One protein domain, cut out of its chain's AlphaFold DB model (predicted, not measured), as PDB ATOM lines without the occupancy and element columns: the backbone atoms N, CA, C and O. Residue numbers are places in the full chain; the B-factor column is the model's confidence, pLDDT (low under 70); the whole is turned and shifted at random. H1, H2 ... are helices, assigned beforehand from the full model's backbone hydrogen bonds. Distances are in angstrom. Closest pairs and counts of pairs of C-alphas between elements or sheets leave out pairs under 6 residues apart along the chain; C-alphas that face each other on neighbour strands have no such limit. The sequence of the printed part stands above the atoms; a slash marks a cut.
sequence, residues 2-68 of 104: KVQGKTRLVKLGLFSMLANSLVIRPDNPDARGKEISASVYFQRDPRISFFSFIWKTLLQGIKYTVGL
ATOM      1  N   LYS A   2      42.328 -55.929 -18.826       46.59
ATOM      2  CA  LYS A   2      41.215 -56.019 -19.817       46.59
ATOM      3  C   LYS A   2      40.198 -54.856 -19.799       46.59
ATOM      4  O   LYS A   2      39.236 -54.882 -20.553       46.59
ATOM      5  N   VAL A   3      40.395 -53.813 -18.988       57.38
ATOM      6  CA  VAL A   3      39.320 -52.833 -18.710       57.38
ATOM      7  C   VAL A   3      39.375 -51.574 -19.596       57.38
ATOM      8  O   VAL A   3      38.331 -51.014 -19.921       57.38
ATOM      9  N   GLN A   4      40.557 -51.164 -20.076       54.16
ATOM     10  CA  GLN A   4      40.728 -49.929 -20.870       54.16
ATOM     11  C   GLN A   4      40.248 -50.032 -22.331       54.16
ATOM     12  O   GLN A   4      39.706 -49.070 -22.872       54.16
ATOM     13  N   GLY A   5      40.415 -51.188 -22.984       59.69
ATOM     14  CA  GLY A   5      40.014 -51.365 -24.388       59.69
ATOM     15  C   GLY A   5      38.493 -51.383 -24.577       59.69
ATOM     16  O   GLY A   5      37.969 -50.741 -25.485       59.69
ATOM     17  N   LYS A   6      37.771 -52.047 -23.664       68.00
ATOM     18  CA  LYS A   6      36.305 -52.179 -23.718       68.00
ATOM     19  C   LYS A   6      35.605 -50.823 -23.571       68.00
ATOM     20  O   LYS A   6      34.678 -50.525 -24.314       68.00
ATOM     21  N   THR A   7      36.096 -49.960 -22.682       69.06
ATOM     22  CA  THR A   7      35.549 -48.605 -22.479       69.06
ATOM     23  C   THR A   7      35.787 -47.679 -23.672       69.06
ATOM     24  O   THR A   7      34.913 -46.877 -24.001       69.06
ATOM     25  N   ARG A   8      36.937 -47.793 -24.356       73.19
ATOM     26  CA  ARG A   8      37.212 -47.032 -25.587       73.19
ATOM     27  C   ARG A   8      36.268 -47.430 -26.724       73.19
ATOM     28  O   ARG A   8      35.725 -46.546 -27.380       73.19
ATOM     29  N   LEU A   9      36.050 -48.731 -26.926       70.88
ATOM     30  CA  LEU A   9      35.146 -49.248 -27.961       70.88
ATOM     31  C   LEU A   9      33.690 -48.839 -27.712       70.88
ATOM     32  O   LEU A   9      33.025 -48.384 -28.634       70.88
ATOM     33  N   VAL A  10      33.221 -48.903 -26.461       70.75
ATOM     34  CA  VAL A  10      31.873 -48.437 -26.089       70.75
ATOM     35  C   VAL A  10      31.704 -46.939 -26.368       70.75
ATOM     36  O   VAL A  10      30.693 -46.536 -26.938       70.75
ATOM     37  N   LYS A  11      32.708 -46.107 -26.047       69.75
ATOM     38  CA  LYS A  11      32.692 -44.679 -26.409       69.75
ATOM     39  C   LYS A  11      32.617 -44.462 -27.920       69.75
ATOM     40  O   LYS A  11      31.819 -43.646 -28.361       69.75
ATOM     41  N   LEU A  12      33.436 -45.169 -28.699       73.19
ATOM     42  CA  LEU A  12      33.432 -45.078 -30.165       73.19
ATOM     43  C   LEU A  12      32.081 -45.499 -30.758       73.19
ATOM     44  O   LEU A  12      31.575 -44.808 -31.636       73.19
ATOM     45  N   GLY A  13      31.466 -46.564 -30.235       70.62
ATOM     46  CA  GLY A  13      30.127 -47.004 -30.638       70.62
ATOM     47  C   GLY A  13      29.050 -45.950 -30.364       70.62
ATOM     48  O   GLY A  13      28.248 -45.654 -31.244       70.62
ATOM     49  N   LEU A  14      29.086 -45.307 -29.191       71.38
ATOM     50  CA  LEU A  14      28.189 -44.194 -28.851       71.38
ATOM     51  C   LEU A  14      28.391 -42.973 -29.763       71.38
ATOM     52  O   LEU A  14      27.413 -42.394 -30.227       71.38
ATOM     53  N   PHE A  15      29.636 -42.594 -30.071       68.38
ATOM     54  CA  PHE A  15      29.912 -41.507 -31.022       68.38
ATOM     55  C   PHE A  15      29.442 -41.842 -32.442       68.38
ATOM     56  O   PHE A  15      28.883 -40.979 -33.113       68.38
ATOM     57  N   SER A  16      29.627 -43.088 -32.884       60.81
ATOM     58  CA  SER A  16      29.149 -43.560 -34.185       60.81
ATOM     59  C   SER A  16      27.621 -43.556 -34.266       60.81
ATOM     60  O   SER A  16      27.077 -43.141 -35.284       60.81
ATOM     61  N   MET A  17      26.927 -43.947 -33.191       67.56
ATOM     62  CA  MET A  17      25.466 -43.840 -33.112       67.56
ATOM     63  C   MET A  17      24.992 -42.388 -33.177       67.56
ATOM     64  O   MET A  17      24.066 -42.080 -33.925       67.56
ATOM     65  N   LEU A  18      25.645 -41.476 -32.449       63.84
ATOM     66  CA  LEU A  18      25.295 -40.055 -32.489       63.84
ATOM     67  C   LEU A  18      25.524 -39.453 -33.880       63.84
ATOM     68  O   LEU A  18      24.649 -38.743 -34.365       63.84
ATOM     69  N   ALA A  19      26.629 -39.786 -34.553       64.69
ATOM     70  CA  ALA A  19      26.895 -39.346 -35.923       64.69
ATOM     71  C   ALA A  19      25.813 -39.826 -36.910       64.69
ATOM     72  O   ALA A  19      25.297 -39.030 -37.692       64.69
ATOM     73  N   ASN A  20      25.403 -41.095 -36.819       61.12
ATOM     74  CA  ASN A  20      24.355 -41.656 -37.678       61.12
ATOM     75  C   ASN A  20      22.955 -41.103 -37.367       61.12
ATOM     76  O   ASN A  20      22.124 -41.059 -38.260       61.12
ATOM     77  N   SER A  21      22.677 -40.685 -36.125       62.00
ATOM     78  CA  SER A  21      21.356 -40.147 -35.748       62.00
ATOM     79  C   SER A  21      21.206 -38.633 -35.939       62.00
ATOM     80  O   SER A  21      20.089 -38.150 -36.091       62.00
ATOM     81  N   LEU A  22      22.309 -37.872 -35.908       60.97
ATOM     82  CA  LEU A  22      22.273 -36.402 -35.911       60.97
ATOM     83  C   LEU A  22      22.670 -35.780 -37.253       60.97
ATOM     84  O   LEU A  22      22.340 -34.623 -37.504       60.97
ATOM     85  N   VAL A  23      23.420 -36.503 -38.088       63.22
ATOM     86  CA  VAL A  23      24.138 -35.889 -39.213       63.22
ATOM     87  C   VAL A  23      23.759 -36.478 -40.566       63.22
ATOM     88  O   VAL A  23      23.628 -35.731 -41.535       63.22
ATOM     89  N   ILE A  24      23.580 -37.794 -40.640       66.50
ATOM     90  CA  ILE A  24      23.305 -38.517 -41.885       66.50
ATOM     91  C   ILE A  24      21.881 -39.061 -41.804       66.50
ATOM     92  O   ILE A  24      21.479 -39.565 -40.758       66.50
ATOM     93  N   ARG A  25      21.104 -38.963 -42.887       69.81
ATOM     94  CA  ARG A  25      19.807 -39.648 -42.930       69.81
ATOM     95  C   ARG A  25      20.040 -41.159 -43.017       69.81
ATOM     96  O   ARG A  25      20.811 -41.579 -43.879       69.81
ATOM     97  N   PRO A  26      19.417 -41.969 -42.145       72.12
ATOM     98  CA  PRO A  26      19.642 -43.412 -42.137       72.12
ATOM     99  C   PRO A  26      19.059 -44.100 -43.380       72.12
ATOM    100  O   PRO A  26      19.486 -45.203 -43.718       72.12
ATOM    101  N   ASP A  27      18.114 -43.449 -44.053       76.88
ATOM    102  CA  ASP A  27      17.326 -43.967 -45.159       76.88
ATOM    103  C   ASP A  27      17.111 -42.924 -46.275       76.88
ATOM    104  O   ASP A  27      17.093 -41.707 -46.060       76.88
ATOM    105  N   ASN A  28      16.988 -43.431 -47.502       80.25
ATOM    106  CA  ASN A  28      16.485 -42.717 -48.672       80.25
ATOM    107  C   ASN A  28      15.865 -43.754 -49.634       80.25
ATOM    108  O   ASN A  28      16.631 -44.561 -50.174       80.25
ATOM    109  N   PRO A  29      14.537 -43.769 -49.859       84.12
ATOM    110  CA  PRO A  29      13.524 -42.819 -49.374       84.12
ATOM    111  C   PRO A  29      13.348 -42.836 -47.852       84.12
ATOM    112  O   PRO A  29      13.714 -43.814 -47.206       84.12
ATOM    113  N   ASP A  30      12.796 -41.763 -47.281       79.88
ATOM    114  CA  ASP A  30      12.457 -41.749 -45.854       79.88
ATOM    115  C   ASP A  30      11.284 -42.700 -45.533       79.88
ATOM    116  O   ASP A  30      10.583 -43.178 -46.427       79.88
ATOM    117  N   ALA A  31      11.018 -42.951 -44.249       82.38
ATOM    118  CA  ALA A  31       9.879 -43.769 -43.802       82.38
ATOM    119  C   ALA A  31       8.492 -43.307 -44.321       82.38
ATOM    120  O   ALA A  31       7.513 -44.036 -44.182       82.38
ATOM    121  N   ARG A  32       8.385 -42.101 -44.901       85.38
ATOM    122  CA  ARG A  32       7.176 -41.560 -45.547       85.38
ATOM    123  C   ARG A  32       7.216 -41.682 -47.076       85.38
ATOM    124  O   ARG A  32       6.320 -41.180 -47.748       85.38
ATOM    125  N   GLY A  33       8.230 -42.350 -47.622       82.62
ATOM    126  CA  GLY A  33       8.428 -42.569 -49.049       82.62
ATOM    127  C   GLY A  33       9.019 -41.370 -49.790       82.62
ATOM    128  O   GLY A  33       9.025 -41.370 -51.019       82.62
ATOM    129  N   LYS A  34       9.505 -40.334 -49.093       83.81
ATOM    130  CA  LYS A  34      10.100 -39.168 -49.747       83.81
ATOM    131  C   LYS A  34      11.526 -39.486 -50.176       83.81
ATOM    132  O   LYS A  34      12.429 -39.591 -49.347       83.81
ATOM    133  N   GLU A  35      11.718 -39.602 -51.483       84.25
ATOM    134  CA  GLU A  35      13.037 -39.745 -52.083       84.25
ATOM    135  C   GLU A  35      13.743 -38.394 -52.194       84.25
ATOM    136  O   GLU A  35      13.135 -37.336 -52.390       84.25
ATOM    137  N   ILE A  36      15.062 -38.442 -52.072       82.69
ATOM    138  CA  ILE A  36      15.931 -37.297 -52.255       82.69
ATOM    139  C   ILE A  36      16.905 -37.635 -53.360       82.69
ATOM    140  O   ILE A  36      17.823 -38.437 -53.183       82.69
ATOM    141  N   SER A  37      16.682 -37.003 -54.504       85.44
ATOM    142  CA  SER A  37      17.559 -37.082 -55.654       85.44
ATOM    143  C   SER A  37      18.624 -35.992 -55.578       85.44
ATOM    144  O   SER A  37      18.397 -34.881 -55.091       85.44
ATOM    145  N   ALA A  38      19.819 -36.323 -56.052       85.81
ATOM    146  CA  ALA A  38      20.923 -35.387 -56.159       85.81
ATOM    147  C   ALA A  38      21.318 -35.254 -57.626       85.81
ATOM    148  O   ALA A  38      21.732 -36.230 -58.250       85.81
ATOM    149  N   SER A  39      21.217 -34.041 -58.168       86.19
ATOM    150  CA  SER A  39      21.793 -33.743 -59.476       86.19
ATOM    151  C   SER A  39      23.282 -33.477 -59.300       86.19
ATOM    152  O   SER A  39      23.682 -32.555 -58.587       86.19
ATOM    153  N   VAL A  40      24.110 -34.320 -59.909       86.56
ATOM    154  CA  VAL A  40      25.566 -34.216 -59.844       86.56
ATOM    155  C   VAL A  40      26.100 -34.112 -61.263       86.56
ATOM    156  O   VAL A  40      25.926 -35.024 -62.068       86.56
ATOM    157  N   TYR A  41      26.776 -33.005 -61.557       88.06
ATOM    158  CA  TYR A  41      27.439 -32.781 -62.834       88.06
ATOM    159  C   TYR A  41      28.952 -32.741 -62.634       88.06
ATOM    160  O   TYR A  41      29.460 -31.963 -61.828       88.06
ATOM    161  N   PHE A  42      29.670 -33.570 -63.390       87.44
ATOM    162  CA  PHE A  42      31.126 -33.566 -63.428       87.44
ATOM    163  C   PHE A  42      31.612 -33.622 -64.866       87.44
ATOM    164  O   PHE A  42      31.295 -34.548 -65.612       87.44
ATOM    165  N   GLN A  43      32.471 -32.673 -65.219       91.38
ATOM    166  CA  GLN A  43      33.226 -32.737 -66.456       91.38
ATOM    167  C   GLN A  43      34.395 -33.716 -66.291       91.38
ATOM    168  O   GLN A  43      35.161 -33.630 -65.328       91.38
ATOM    169  N   ARG A  44      34.530 -34.670 -67.218       90.06
ATOM    170  CA  ARG A  44      35.631 -35.640 -67.195       90.06
ATOM    171  C   ARG A  44      36.940 -34.955 -67.579       90.06
ATOM    172  O   ARG A  44      37.060 -34.443 -68.687       90.06
ATOM    173  N   ASP A  45      37.935 -35.029 -66.702       92.69
ATOM    174  CA  ASP A  45      39.317 -34.703 -67.059       92.69
ATOM    175  C   ASP A  45      39.938 -35.905 -67.810       92.69
ATOM    176  O   ASP A  45      39.917 -37.031 -67.299       92.69
ATOM    177  N   PRO A  46      40.454 -35.730 -69.040       93.81
ATOM    178  CA  PRO A  46      41.059 -36.821 -69.801       93.81
ATOM    179  C   PRO A  46      42.363 -37.354 -69.184       93.81
ATOM    180  O   PRO A  46      42.777 -38.454 -69.545       93.81
ATOM    181  N   ARG A  47      43.000 -36.617 -68.264       95.50
ATOM    182  CA  ARG A  47      44.266 -36.994 -67.608       95.50
ATOM    183  C   ARG A  47      44.081 -37.964 -66.439       95.50
ATOM    184  O   ARG A  47      45.053 -38.562 -65.988       95.50
ATOM    185  N   ILE A  48      42.855 -38.116 -65.931       91.94
ATOM    186  CA  ILE A  48      42.537 -39.031 -64.828       91.94
ATOM    187  C   ILE A  48      41.932 -40.339 -65.341       91.94
ATOM    188  O   ILE A  48      41.250 -40.389 -66.366       91.94
ATOM    189  N   SER A  49      42.141 -41.411 -64.574       94.62
ATOM    190  CA  SER A  49      41.514 -42.708 -64.836       94.62
ATOM    191  C   SER A  49      39.988 -42.595 -64.879       94.62
ATOM    192  O   SER A  49      39.372 -41.951 -64.024       94.62
ATOM    193  N   PHE A  50      39.374 -43.293 -65.838       93.38
ATOM    194  CA  PHE A  50      37.922 -43.415 -65.970       93.38
ATOM    195  C   PHE A  50      37.254 -43.918 -64.680       93.38
ATOM    196  O   PHE A  50      36.246 -43.362 -64.249       93.38
ATOM    197  N   PHE A  51      37.859 -44.897 -64.001       94.81
ATOM    198  CA  PHE A  51      37.342 -45.416 -62.732       94.81
ATOM    199  C   PHE A  51      37.419 -44.388 -61.604       94.81
ATOM    200  O   PHE A  51      36.504 -44.302 -60.789       94.81
ATOM    201  N   SER A  52      38.478 -43.570 -61.567       93.12
ATOM    202  CA  SER A  52      38.586 -42.484 -60.587       93.12
ATOM    203  C   SER A  52      37.475 -41.457 -60.783       93.12
ATOM    204  O   SER A  52      36.866 -41.011 -59.813       93.12
ATOM    205  N   PHE A  53      37.183 -41.117 -62.040       94.19
ATOM    206  CA  PHE A  53      36.069 -40.245 -62.388       94.19
ATOM    207  C   PHE A  53      34.731 -40.833 -61.919       94.19
ATOM    208  O   PHE A  53      34.056 -40.179 -61.129       94.19
ATOM    209  N   ILE A  54      34.398 -42.075 -62.302       94.25
ATOM    210  CA  ILE A  54      33.154 -42.745 -61.870       94.25
ATOM    211  C   ILE A  54      33.041 -42.778 -60.349       94.25
ATOM    212  O   ILE A  54      31.991 -42.470 -59.793       94.25
ATOM    213  N   TRP A  55      34.114 -43.156 -59.658       94.31
ATOM    214  CA  TRP A  55      34.074 -43.259 -58.207       94.31
ATOM    215  C   TRP A  55      33.789 -41.906 -57.552       94.31
ATOM    216  O   TRP A  55      32.967 -41.825 -56.641       94.31
ATOM    217  N   LYS A  56      34.419 -40.828 -58.034       92.38
ATOM    218  CA  LYS A  56      34.177 -39.471 -57.528       92.38
ATOM    219  C   LYS A  56      32.740 -39.021 -57.774       92.38
ATOM    220  O   LYS A  56      32.119 -38.487 -56.855       92.38
ATOM    221  N   THR A  57      32.212 -39.240 -58.980       93.00
ATOM    222  CA  THR A  57      30.845 -38.829 -59.320       93.00
ATOM    223  C   THR A  57      29.814 -39.603 -58.502       93.00
ATOM    224  O   THR A  57      28.931 -38.994 -57.896       93.00
ATOM    225  N   LEU A  58      29.974 -40.925 -58.401       93.38
ATOM    226  CA  LEU A  58      29.090 -41.795 -57.629       93.38
ATOM    227  C   LEU A  58      29.126 -41.450 -56.139       93.38
ATOM    228  O   LEU A  58      28.077 -41.288 -55.518       93.38
ATOM    229  N   LEU A  59      30.324 -41.288 -55.568       92.31
ATOM    230  CA  LEU A  59      30.486 -40.937 -54.161       92.31
ATOM    231  C   LEU A  59      29.801 -39.605 -53.836       92.31
ATOM    232  O   LEU A  59      29.142 -39.499 -52.806       92.31
ATOM    233  N   GLN A  60      29.918 -38.596 -54.705       92.44
ATOM    234  CA  GLN A  60      29.216 -37.330 -54.506       92.44
ATOM    235  C   GLN A  60      27.695 -37.498 -54.557       92.44
ATOM    236  O   GLN A  60      27.007 -36.955 -53.694       92.44
ATOM    237  N   GLY A  61      27.181 -38.281 -55.512       91.44
ATOM    238  CA  GLY A  61      25.758 -38.615 -55.585       91.44
ATOM    239  C   GLY A  61      25.260 -39.238 -54.284       91.44
ATOM    240  O   GLY A  61      24.333 -38.713 -53.674       91.44
ATOM    241  N   ILE A  62      25.947 -40.278 -53.800       90.06
ATOM    242  CA  ILE A  62      25.618 -40.959 -52.537       90.06
ATOM    243  C   ILE A  62      25.641 -39.985 -51.357       90.06
ATOM    244  O   ILE A  62      24.727 -39.986 -50.538       90.06
ATOM    245  N   LYS A  63      26.660 -39.122 -51.254       88.50
ATOM    246  CA  LYS A  63      26.734 -38.128 -50.173       88.50
ATOM    247  C   LYS A  63      25.519 -37.202 -50.179       88.50
ATOM    248  O   LYS A  63      24.955 -36.926 -49.127       88.50
ATOM    249  N   TYR A  64      25.104 -36.721 -51.344       89.81
ATOM    250  CA  TYR A  64      24.015 -35.751 -51.436       89.81
ATOM    251  C   TYR A  64      22.647 -36.395 -51.194       89.81
ATOM    252  O   TYR A  64      21.810 -35.795 -50.517       89.81
ATOM    253  N   THR A  65      22.436 -37.635 -51.645       88.25
ATOM    254  CA  THR A  65      21.189 -38.371 -51.391       88.25
ATOM    255  C   THR A  65      20.987 -38.637 -49.893       88.25
ATOM    256  O   THR A  65      19.904 -38.381 -49.360       88.25
ATOM    257  N   VAL A  66      22.046 -38.981 -49.150       85.25
ATOM    258  CA  VAL A  66      21.981 -39.140 -47.679       85.25
ATOM    259  C   VAL A  66      21.978 -37.815 -46.896       85.25
ATOM    260  O   VAL A  66      21.907 -37.815 -45.668       85.25
ATOM    261  N   GLY A  67      22.009 -36.671 -47.591       81.50
ATOM    262  CA  GLY A  67      21.877 -35.332 -46.998       81.50
ATOM    263  C   GLY A  67      23.190 -34.652 -46.616       81.50
ATOM    264  O   GLY A  67      23.169 -33.595 -45.992       81.50
ATOM    265  N   LEU A  68      24.330 -35.216 -47.015       86.00
ATOM    266  CA  LEU A  68      25.660 -34.663 -46.778       86.00
ATOM    267  C   LEU A  68      26.073 -33.716 -47.918       86.00
ATOM    268  O   LEU A  68      26.969 -34.005 -48.718       86.00
TER     269      LEU A  68
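AT A GLANCE: This is residues 2 to 68 of the 104 residues of an uncharacterized protein of Pedobacter lusitanus (UniProt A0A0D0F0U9). A long helix, H1, sticks out as a free arm; beyond it the chain makes a long loop, which folds back and runs beside the second helix, H2, and the two helices make an open V with no contact between them. The printed part has 67 residues with two named helices, H1 then H2, and no named strand; the class is all helix. It is extended, with a radius of gyration of the C-alphas of 17.7 A, and flat, spanning 53 by 37 by 13 A.

IN THESE COORDINATES: Find C-alpha 3 at (39.320, -52.833, -18.710); from there H1, residues 3 to 22, runs 29.3 A. H2, residues 50 to 65, runs 22.8 A to C-alpha 65 at (21.189, -38.371, -51.391).

HOW THE PARTS SIT: H1 and H2 are apart. In H2 every O i to N i+4 pair is within hydrogen-bond range; in H1, 15 of 16 are.

THE WHOLE: The farthest C-alphas, of Val 3 and Pro 46, are 53.6 A apart. Residues 23 to 49 form a long link, and the printed part has no cut. Look for pLDDT under 70 at residues 2 to 7, 11 and 15 to 25.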